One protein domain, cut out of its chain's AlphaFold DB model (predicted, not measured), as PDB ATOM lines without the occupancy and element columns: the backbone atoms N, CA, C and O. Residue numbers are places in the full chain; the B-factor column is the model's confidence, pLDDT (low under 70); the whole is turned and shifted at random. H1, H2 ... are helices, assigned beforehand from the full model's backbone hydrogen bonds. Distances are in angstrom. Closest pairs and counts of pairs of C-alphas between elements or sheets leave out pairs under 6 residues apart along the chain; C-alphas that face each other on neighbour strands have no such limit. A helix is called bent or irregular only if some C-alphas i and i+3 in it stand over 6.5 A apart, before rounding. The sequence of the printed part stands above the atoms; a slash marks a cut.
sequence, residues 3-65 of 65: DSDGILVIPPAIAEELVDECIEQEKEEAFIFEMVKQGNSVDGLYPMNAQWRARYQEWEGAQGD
ATOM      1  N   ASP A   3     -26.755 -32.650  -8.216       89.88
ATOM      2  CA  ASP A   3     -27.691 -33.131  -7.201       89.88
ATOM      3  C   ASP A   3     -27.279 -34.533  -6.706       89.88
ATOM      4  O   ASP A   3     -26.120 -34.938  -6.841       89.88
ATOM      5  N   SER A   4     -28.203 -35.254  -6.066       91.56
ATOM      6  CA  SER A   4     -27.977 -36.620  -5.583       91.56
ATOM      7  C   SER A   4     -27.774 -37.653  -6.693       91.56
ATOM      8  O   SER A   4     -27.193 -38.704  -6.416       91.56
ATOM      9  N   ASP A   5     -28.219 -37.362  -7.914       87.88
ATOM     10  CA  ASP A   5     -28.196 -38.275  -9.056       87.88
ATOM     11  C   ASP A   5     -26.987 -38.028  -9.972       87.88
ATOM     12  O   ASP A   5     -26.577 -38.925 -10.716       87.88
ATOM     13  N   GLY A   6     -26.330 -36.866  -9.874       88.62
ATOM     14  CA  GLY A   6     -25.016 -36.655 -10.475       88.62
ATOM     15  C   GLY A   6     -24.667 -35.205 -10.789       88.62
ATOM     16  O   GLY A   6     -25.128 -34.266 -10.148       88.62
ATOM     17  N   ILE A   7     -23.783 -35.027 -11.777       91.25
ATOM     18  CA  ILE A   7     -23.330 -33.716 -12.254       91.25
ATOM     19  C   ILE A   7     -23.654 -33.593 -13.743       91.25
ATOM     20  O   ILE A   7     -23.192 -34.394 -14.554       91.25
ATOM     21  N   LEU A   8     -24.381 -32.536 -14.099       87.69
ATOM     22  CA  LEU A   8     -24.681 -32.128 -15.468       87.69
ATOM     23  C   LEU A   8     -23.893 -30.859 -15.825       87.69
ATOM     24  O   LEU A   8     -23.971 -29.843 -15.121       87.69
ATOM     25  N   VAL A   9     -23.163 -30.894 -16.941       89.12
ATOM     26  CA  VAL A   9     -22.426 -29.745 -17.494       89.12
ATOM     27  C   VAL A   9     -23.110 -29.286 -18.778       89.12
ATOM     28  O   VAL A   9     -23.174 -30.045 -19.740       89.12
ATOM     29  N   ILE A  10     -23.591 -28.040 -18.796       85.69
ATOM     30  CA  ILE A  10     -24.248 -27.429 -19.960       85.69
ATOM     31  C   ILE A  10     -23.253 -26.466 -20.623       85.69
ATOM     32  O   ILE A  10     -22.783 -25.535 -19.959       85.69
ATOM     33  N   PRO A  11     -22.888 -26.668 -21.902       91.25
ATOM     34  CA  PRO A  11     -22.067 -25.720 -22.641       91.25
ATOM     35  C   PRO A  11     -22.749 -24.340 -22.732       91.25
ATOM     36  O   PRO A  11     -23.918 -24.274 -23.108       91.25
ATOM     37  N   PRO A  12     -22.039 -23.224 -22.477       87.00
ATOM     38  CA  PRO A  12     -22.647 -21.890 -22.494       87.00
ATOM     39  C   PRO A  12     -23.309 -21.515 -23.824       87.00
ATOM     40  O   PRO A  12     -24.296 -20.797 -23.833       87.00
ATOM     41  N   ALA A  13     -22.779 -22.024 -24.940       89.81
ATOM     42  CA  ALA A  13     -23.264 -21.708 -26.282       89.81
ATOM     43  C   ALA A  13     -24.670 -22.249 -26.589       89.81
ATOM     44  O   ALA A  13     -25.310 -21.728 -27.492       89.81
ATOM     45  N   ILE A  14     -25.126 -23.275 -25.862       85.38
ATOM     46  CA  ILE A  14     -26.460 -23.875 -26.032       85.38
ATOM     47  C   ILE A  14     -27.361 -23.614 -24.826       85.38
ATOM     48  O   ILE A  14     -28.525 -23.982 -24.832       85.38
ATOM     49  N   ALA A  15     -26.821 -23.007 -23.765       83.25
ATOM     50  CA  ALA A  15     -27.562 -22.812 -22.530       83.25
ATOM     51  C   ALA A  15     -28.799 -21.937 -22.753       83.25
ATOM     52  O   ALA A  15     -29.848 -22.268 -22.225       83.25
ATOM     53  N   GLU A  16     -28.670 -20.870 -23.546       83.06
ATOM     54  CA  GLU A  16     -29.768 -19.948 -23.861       83.06
ATOM     55  C   GLU A  16     -30.831 -20.599 -24.757       83.06
ATOM     56  O   GLU A  16     -32.016 -20.436 -24.500       83.06
ATOM     57  N   GLU A  17     -30.412 -21.403 -25.740       82.94
ATOM     58  CA  GLU A  17     -31.314 -22.152 -26.630       82.94
ATOM     59  C   GLU A  17     -32.162 -23.177 -25.861       82.94
ATOM     60  O   GLU A  17     -33.336 -23.362 -26.156       82.94
ATOM     61  N   LEU A  18     -31.585 -23.801 -24.833       83.94
ATOM     62  CA  LEU A  18     -32.258 -24.835 -24.050       83.94
ATOM     63  C   LEU A  18     -33.182 -24.288 -22.954       83.94
ATOM     64  O   LEU A  18     -33.958 -25.061 -22.400       83.94
ATOM     65  N   VAL A  19     -33.108 -22.997 -22.600       84.62
ATOM     66  CA  VAL A  19     -33.915 -22.453 -21.491       84.62
ATOM     67  C   VAL A  19     -35.405 -22.600 -21.772       84.62
ATOM     68  O   VAL A  19     -36.131 -23.109 -20.919       84.62
ATOM     69  N   ASP A  20     -35.845 -22.179 -22.955       83.56
ATOM     70  CA  ASP A  20     -37.265 -22.181 -23.306       83.56
ATOM     71  C   ASP A  20     -37.807 -23.618 -23.392       83.56
ATOM     72  O   ASP A  20     -38.851 -23.920 -22.813       83.56
ATOM     73  N   GLU A  21     -37.045 -24.532 -24.005       84.06
ATOM     74  CA  GLU A  21     -37.397 -25.957 -24.077       84.06
ATOM     75  C   GLU A  21     -37.487 -26.603 -22.683       84.06
ATOM     76  O   GLU A  21     -38.413 -27.367 -22.405       84.06
ATOM     77  N   CYS A  22     -36.563 -26.278 -21.770       85.88
ATOM     78  CA  CYS A  22     -36.602 -26.787 -20.399       85.88
ATOM     79  C   CYS A  22     -37.827 -26.285 -19.623       85.88
ATOM     80  O   CYS A  22     -38.413 -27.054 -18.861       85.88
ATOM     81  N   ILE A  23     -38.236 -25.029 -19.818       86.31
ATOM     82  CA  ILE A  23     -39.432 -24.469 -19.171       86.31
ATOM     83  C   ILE A  23     -40.696 -25.189 -19.659       86.31
ATOM     84  O   ILE A  23     -41.578 -25.499 -18.856       86.31
ATOM     85  N   GLU A  24     -40.801 -25.465 -20.960       84.56
ATOM     86  CA  GLU A  24     -41.924 -26.231 -21.515       84.56
ATOM     87  C   GLU A  24     -41.955 -27.660 -20.961       84.56
ATOM     88  O   GLU A  24     -42.999 -28.120 -20.488       84.56
ATOM     89  N   GLN A  25     -40.801 -28.328 -20.929       84.75
ATOM     90  CA  GLN A  25     -40.669 -29.678 -20.383       84.75
ATOM     91  C   GLN A  25     -41.090 -29.744 -18.907       84.75
ATOM     92  O   GLN A  25     -41.846 -30.634 -18.523       84.75
ATOM     93  N   GLU A  26     -40.679 -28.774 -18.086       88.38
ATOM     94  CA  GLU A  26     -41.031 -28.724 -16.662       88.38
ATOM     95  C   GLU A  26     -42.548 -28.570 -16.446       88.38
ATOM     96  O   GLU A  26     -43.130 -29.212 -15.565       88.38
ATOM     97  N   LYS A  27     -43.233 -27.789 -17.293       87.81
ATOM     98  CA  LYS A  27     -44.702 -27.683 -17.265       87.81
ATOM     99  C   LYS A  27     -45.382 -28.998 -17.647       87.81
ATOM    100  O   LYS A  27     -46.368 -29.378 -17.011       87.81
ATOM    101  N   GLU A  28     -44.903 -29.671 -18.693       87.25
ATOM    102  CA  GLU A  28     -45.436 -30.977 -19.102       87.25
ATOM    103  C   GLU A  28     -45.274 -32.012 -17.986       87.25
ATOM    104  O   GLU A  28     -46.227 -32.723 -17.652       87.25
ATOM    105  N   GLU A  29     -44.097 -32.066 -17.360       88.31
ATOM    106  CA  GLU A  29     -43.817 -32.960 -16.237       88.31
ATOM    107  C   GLU A  29     -44.718 -32.671 -15.034       88.31
ATOM    108  O   GLU A  29     -45.267 -33.607 -14.444       88.31
ATOM    109  N   ALA A  30     -44.945 -31.397 -14.703       90.38
ATOM    110  CA  ALA A  30     -45.858 -31.002 -13.634       90.38
ATOM    111  C   ALA A  30     -47.294 -31.490 -13.893       90.38
ATOM    112  O   ALA A  30     -47.923 -32.065 -12.998       90.38
ATOM    113  N   PHE A  31     -47.791 -31.344 -15.125       89.81
ATOM    114  CA  PHE A  31     -49.104 -31.856 -15.522       89.81
ATOM    115  C   PHE A  31     -49.180 -33.385 -15.425       89.81
ATOM    116  O   PHE A  31     -50.128 -33.927 -14.853       89.81
ATOM    117  N   ILE A  32     -48.178 -34.095 -15.952       88.19
ATOM    118  CA  ILE A  32     -48.109 -35.561 -15.889       88.19
ATOM    119  C   ILE A  32     -48.126 -36.020 -14.431       88.19
ATOM    120  O   ILE A  32     -48.915 -36.895 -14.065       88.19
ATOM    121  N   PHE A  33     -47.306 -35.403 -13.581       89.25
ATOM    122  CA  PHE A  33     -47.247 -35.709 -12.159       89.25
ATOM    123  C   PHE A  33     -48.599 -35.488 -11.473       89.25
ATOM    124  O   PHE A  33     -49.049 -36.342 -10.704       89.25
ATOM    125  N   GLU A  34     -49.285 -34.385 -11.774       89.94
ATOM    126  CA  GLU A  34     -50.608 -34.100 -11.226       89.94
ATOM    127  C   GLU A  34     -51.645 -35.144 -11.664       89.94
ATOM    128  O   GLU A  34     -52.371 -35.687 -10.828       89.94
ATOM    129  N   MET A  35     -51.673 -35.503 -12.949       89.94
ATOM    130  CA  MET A  35     -52.602 -36.501 -13.486       89.94
ATOM    131  C   MET A  35     -52.364 -37.893 -12.891       89.94
ATOM    132  O   MET A  35     -53.332 -38.578 -12.542       89.94
ATOM    133  N   VAL A  36     -51.103 -38.296 -12.707       88.56
ATOM    134  CA  VAL A  36     -50.747 -39.547 -12.018       88.56
ATOM    135  C   VAL A  36     -51.174 -39.497 -10.553       88.56
ATOM    136  O   VAL A  36     -51.769 -40.452 -10.052       88.56
ATOM    137  N   LYS A  37     -50.951 -38.375  -9.861       88.56
ATOM    138  CA  LYS A  37     -51.369 -38.184  -8.464       88.56
ATOM    139  C   LYS A  37     -52.890 -38.249  -8.294       88.56
ATOM    140  O   LYS A  37     -53.365 -38.739  -7.272       88.56
ATOM    141  N   GLN A  38     -53.650 -37.802  -9.292       89.25
ATOM    142  CA  GLN A  38     -55.110 -37.938  -9.349       89.25
ATOM    143  C   GLN A  38     -55.579 -39.382  -9.642       89.25
ATOM    144  O   GLN A  38     -56.777 -39.654  -9.608       89.25
ATOM    145  N   GLY A  39     -54.656 -40.320  -9.888       89.25
ATOM    146  CA  GLY A  39     -54.936 -41.743 -10.089       89.25
ATOM    147  C   GLY A  39     -55.099 -42.165 -11.550       89.25
ATOM    148  O   GLY A  39     -55.558 -43.279 -11.806       89.25
ATOM    149  N   ASN A  40     -54.747 -41.307 -12.514       88.75
ATOM    150  CA  ASN A  40     -54.764 -41.680 -13.927       88.75
ATOM    151  C   ASN A  40     -53.585 -42.604 -14.268       88.75
ATOM    152  O   ASN A  40     -52.514 -42.524 -13.667       88.75
ATOM    153  N   SER A  41     -53.785 -43.486 -15.251       86.12
ATOM    154  CA  SER A  41     -52.717 -44.361 -15.741       86.12
ATOM    155  C   SER A  41     -51.637 -43.564 -16.473       86.12
ATOM    156  O   SER A  41     -51.937 -42.597 -17.173       86.12
ATOM    157  N   VAL A  42     -50.390 -44.025 -16.359       83.88
ATOM    158  CA  VAL A  42     -49.246 -43.498 -17.120       83.88
ATOM    159  C   VAL A  42     -49.331 -43.899 -18.604       83.88
ATOM    160  O   VAL A  42     -48.758 -43.226 -19.461       83.88
ATOM    161  N   ASP A  43     -50.092 -44.952 -18.933       84.75
ATOM    162  CA  ASP A  43     -50.269 -45.418 -20.313       84.75
ATOM    163  C   ASP A  43     -50.891 -44.331 -21.201       84.75
ATOM    164  O   ASP A  43     -52.044 -43.924 -21.040       84.75
ATOM    165  N   GLY A  44     -50.100 -43.854 -22.165       81.94
ATOM    166  CA  GLY A  44     -50.471 -42.774 -23.078       81.94
ATOM    167  C   GLY A  44     -50.392 -41.369 -22.477       81.94
ATOM    168  O   GLY A  44     -50.548 -40.405 -23.224       81.94
ATOM    169  N   LEU A  45     -50.140 -41.239 -21.172       85.88
ATOM    170  CA  LEU A  45     -49.790 -39.976 -20.521       85.88
ATOM    171  C   LEU A  45     -48.292 -39.673 -20.706       85.88
ATOM    172  O   LEU A  45     -47.924 -38.510 -20.846       85.88
ATOM    173  N   TYR A  46     -47.453 -40.715 -20.795       83.19
ATOM    174  CA  TYR A  46     -46.022 -40.596 -21.084       83.19
ATOM    175  C   TYR A  46     -45.536 -41.673 -22.084       83.19
ATOM    176  O   TYR A  46     -45.508 -42.854 -21.729       83.19
ATOM    177  N   PRO A  47     -45.140 -41.311 -23.325       78.12
ATOM    178  CA  PRO A  47     -45.235 -39.979 -23.928       78.12
ATOM    179  C   PRO A  47     -46.691 -39.568 -24.205       78.12
ATOM    180  O   PRO A  47     -47.544 -40.401 -24.520       78.12
ATOM    181  N   MET A  48     -46.970 -38.267 -24.092       85.00
ATOM    182  CA  MET A  48     -48.327 -37.719 -24.075       85.00
ATOM    183  C   MET A  48     -49.063 -37.894 -25.417       85.00
ATOM    184  O   MET A  48     -48.676 -37.365 -26.469       85.00
ATOM    185  N   ASN A  49     -50.169 -38.639 -25.394       88.06
ATOM    186  CA  ASN A  49     -51.014 -38.858 -26.564       88.06
ATOM    187  C   ASN A  49     -51.863 -37.610 -26.901       88.06
ATOM    188  O   ASN A  49     -51.870 -36.612 -26.181       88.06
ATOM    189  N   ALA A  50     -52.594 -37.651 -28.020       89.31
ATOM    190  CA  ALA A  50     -53.415 -36.519 -28.464       89.31
ATOM    191  C   ALA A  50     -54.525 -36.124 -27.466       89.31
ATOM    192  O   ALA A  50     -54.870 -34.952 -27.366       89.31
ATOM    193  N   GLN A  51     -55.068 -37.086 -26.711       87.81
ATOM    194  CA  GLN A  51     -56.116 -36.833 -25.720       87.81
ATOM    195  C   GLN A  51     -55.566 -36.079 -24.504       87.81
ATOM    196  O   GLN A  51     -56.187 -35.128 -24.032       87.81
ATOM    197  N   TRP A  52     -54.404 -36.491 -24.005       89.25
ATOM    198  CA  TRP A  52     -53.747 -35.830 -22.883       89.25
ATOM    199  C   TRP A  52     -53.190 -34.465 -23.271       89.25
ATOM    200  O   TRP A  52     -53.312 -33.543 -22.476       89.25
ATOM    201  N   ARG A  53     -52.714 -34.289 -24.511       88.62
ATOM    202  CA  ARG A  53     -52.311 -32.969 -25.020       88.62
ATOM    203  C   ARG A  53     -53.445 -31.947 -25.026       88.62
ATOM    204  O   ARG A  53     -53.213 -30.802 -24.665       88.62
ATOM    205  N   ALA A  54     -54.666 -32.349 -25.381       90.06
ATOM    206  CA  ALA A  54     -55.819 -31.448 -25.296       90.06
ATOM    207  C   ALA A  54     -56.093 -31.012 -23.844       90.06
ATOM    208  O   ALA A  54     -56.310 -29.835 -23.577       90.06
ATOM    209  N   ARG A  55     -56.004 -31.948 -22.889       88.12
ATOM    210  CA  ARG A  55     -56.154 -31.645 -21.456       88.12
ATOM    211  C   ARG A  55     -55.014 -30.794 -20.900       88.12
ATOM    212  O   ARG A  55     -55.261 -29.958 -20.042       88.12
ATOM    213  N   TYR A  56     -53.793 -31.005 -21.383       90.12
ATOM    214  CA  TYR A  56     -52.643 -30.178 -21.036       90.12
ATOM    215  C   TYR A  56     -52.864 -28.728 -21.472       90.12
ATOM    216  O   TYR A  56     -52.683 -27.831 -20.664       90.12
ATOM    217  N   GLN A  57     -53.349 -28.498 -22.697       89.19
ATOM    218  CA  GLN A  57     -53.665 -27.150 -23.188       89.19
ATOM    219  C   GLN A  57     -54.748 -26.459 -22.347       89.19
ATOM    220  O   GLN A  57     -54.639 -25.271 -22.054       89.19
ATOM    221  N   GLU A  58     -55.780 -27.198 -21.929       89.69
ATOM    222  CA  GLU A  58     -56.809 -26.682 -21.014       89.69
ATOM    223  C   GLU A  58     -56.227 -26.340 -19.631       89.69
ATOM    224  O   GLU A  58     -56.552 -25.299 -19.063       89.69
ATOM    225  N   TRP A  59     -55.350 -27.194 -19.098       89.44
ATOM    226  CA  TRP A  59     -54.687 -26.988 -17.809       89.44
ATOM    227  C   TRP A  59     -53.683 -25.830 -17.838       89.44
ATOM    228  O   TRP A  59     -53.650 -25.033 -16.902       89.44
ATOM    229  N   GLU A  60     -52.902 -25.694 -18.911       86.75
ATOM    230  CA  GLU A  60     -51.945 -24.598 -19.082       86.75
ATOM    231  C   GLU A  60     -52.678 -23.255 -19.178       86.75
ATOM    232  O   GLU A  60     -52.288 -22.294 -18.518       86.75
ATOM    233  N   GLY A  61     -53.796 -23.209 -19.914       83.50
ATOM    234  CA  GLY A  61     -54.661 -22.033 -19.967       83.50
ATOM    235  C   GLY A  61     -55.249 -21.653 -18.604       83.50
ATOM    236  O   GLY A  61     -55.361 -20.472 -18.307       83.50
ATOM    237  N   ALA A  62     -55.572 -22.632 -17.752       79.94
ATOM    238  CA  ALA A  62     -56.133 -22.391 -16.420       79.94
ATOM    239  C   ALA A  62     -55.100 -21.959 -15.359       79.94
ATOM    240  O   ALA A  62     -55.493 -21.398 -14.341       79.94
ATOM    241  N   GLN A  63     -53.803 -22.225 -15.559       70.44
ATOM    242  CA  GLN A  63     -52.730 -21.746 -14.671       70.44
ATOM    243  C   GLN A  63     -52.209 -20.346 -15.028       70.44
ATOM    244  O   GLN A  63     -51.465 -19.757 -14.243       70.44
ATOM    245  N   GLY A  64     -52.550 -19.836 -16.215       59.78
ATOM    246  CA  GLY A  64     -52.134 -18.519 -16.701       59.78
ATOM    247  C   GLY A  64     -53.024 -17.339 -16.281       59.78
ATOM    248  O   GLY A  64     -52.676 -16.209 -16.622       59.78
ATOM    249  N   ASP A  65     -54.131 -17.588 -15.570       46.50
ATOM    250  CA  ASP A  65     -55.050 -16.592 -14.977       46.50
ATOM    251  C   ASP A  65     -54.833 -16.457 -13.456       46.50
ATOM    252  O   ASP A  65     -54.832 -15.306 -12.951       46.50
TER     253      ASP A  65
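What this domain is: This is residues 3 to 65 of the 65 residues of the protein "5-Carboxymethyl-2-Hydroxymuconate delta-isomerase" of Arthrobacter sp. Hiyo8 (UniProt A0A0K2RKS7). You are looking at one long, kinked helix, H1, with a shorter helix, H2, set nearly at right angles to it near its later part; a loop of residues 38 to 49 turns back between them. Residues 3 to 9, 11 to 17 and 19 to 26 stick out, giving the model a long free arm made of the opening tail and the first part of H1. The printed part has 63 residues with two named helices, H1 then H2, and no named strand, and its class is all helix. It is loose, with a radius of gyration of the C-alphas of 14.5 A and spans of 37 by 29 by 21 A.

Where its parts are: Start at C-alpha 3, at (-27.691, -33.131, -7.201), and pass along the tail to H1, residues 12 to 37. Find its C-alpha 12 at (-22.647, -21.890, -22.494); from there it runs 35.9 A to C-alpha 37. H1 is irregular, with C-alphas 13 and 16 lying 7.2 A apart, and it has a kink of 47 degrees near residue 19. After a long link of 12 residues comes H2, residues 50 to 63, 20.2 A long, ending at C-alpha 63, (-52.730, -21.746, -14.671).

How they stand to each other: Look at residues 28 to 31 of H1 and 56 to 59 of H2: through these parts alone the helices only just touch, with 3 pairs of C-alphas within 8 A. The closest C-alphas are those of Phe 31 and Tyr 56, 6.8 A apart. Their lines are about perpendicular, at 80 degrees. In H2 every O i to N i+4 pair is within hydrogen-bond range; in H1 18 of 22 are.

The domain as a whole: The C-alphas farthest apart are those of Ala 13 and Gly 39, at 40.8 A. The printed part has no cut and ends at Asp 65, the chain's last residue. In the B-factor column you will find a mean pLDDT of the printed part of 85.7, with residues 64 to 65 under 70.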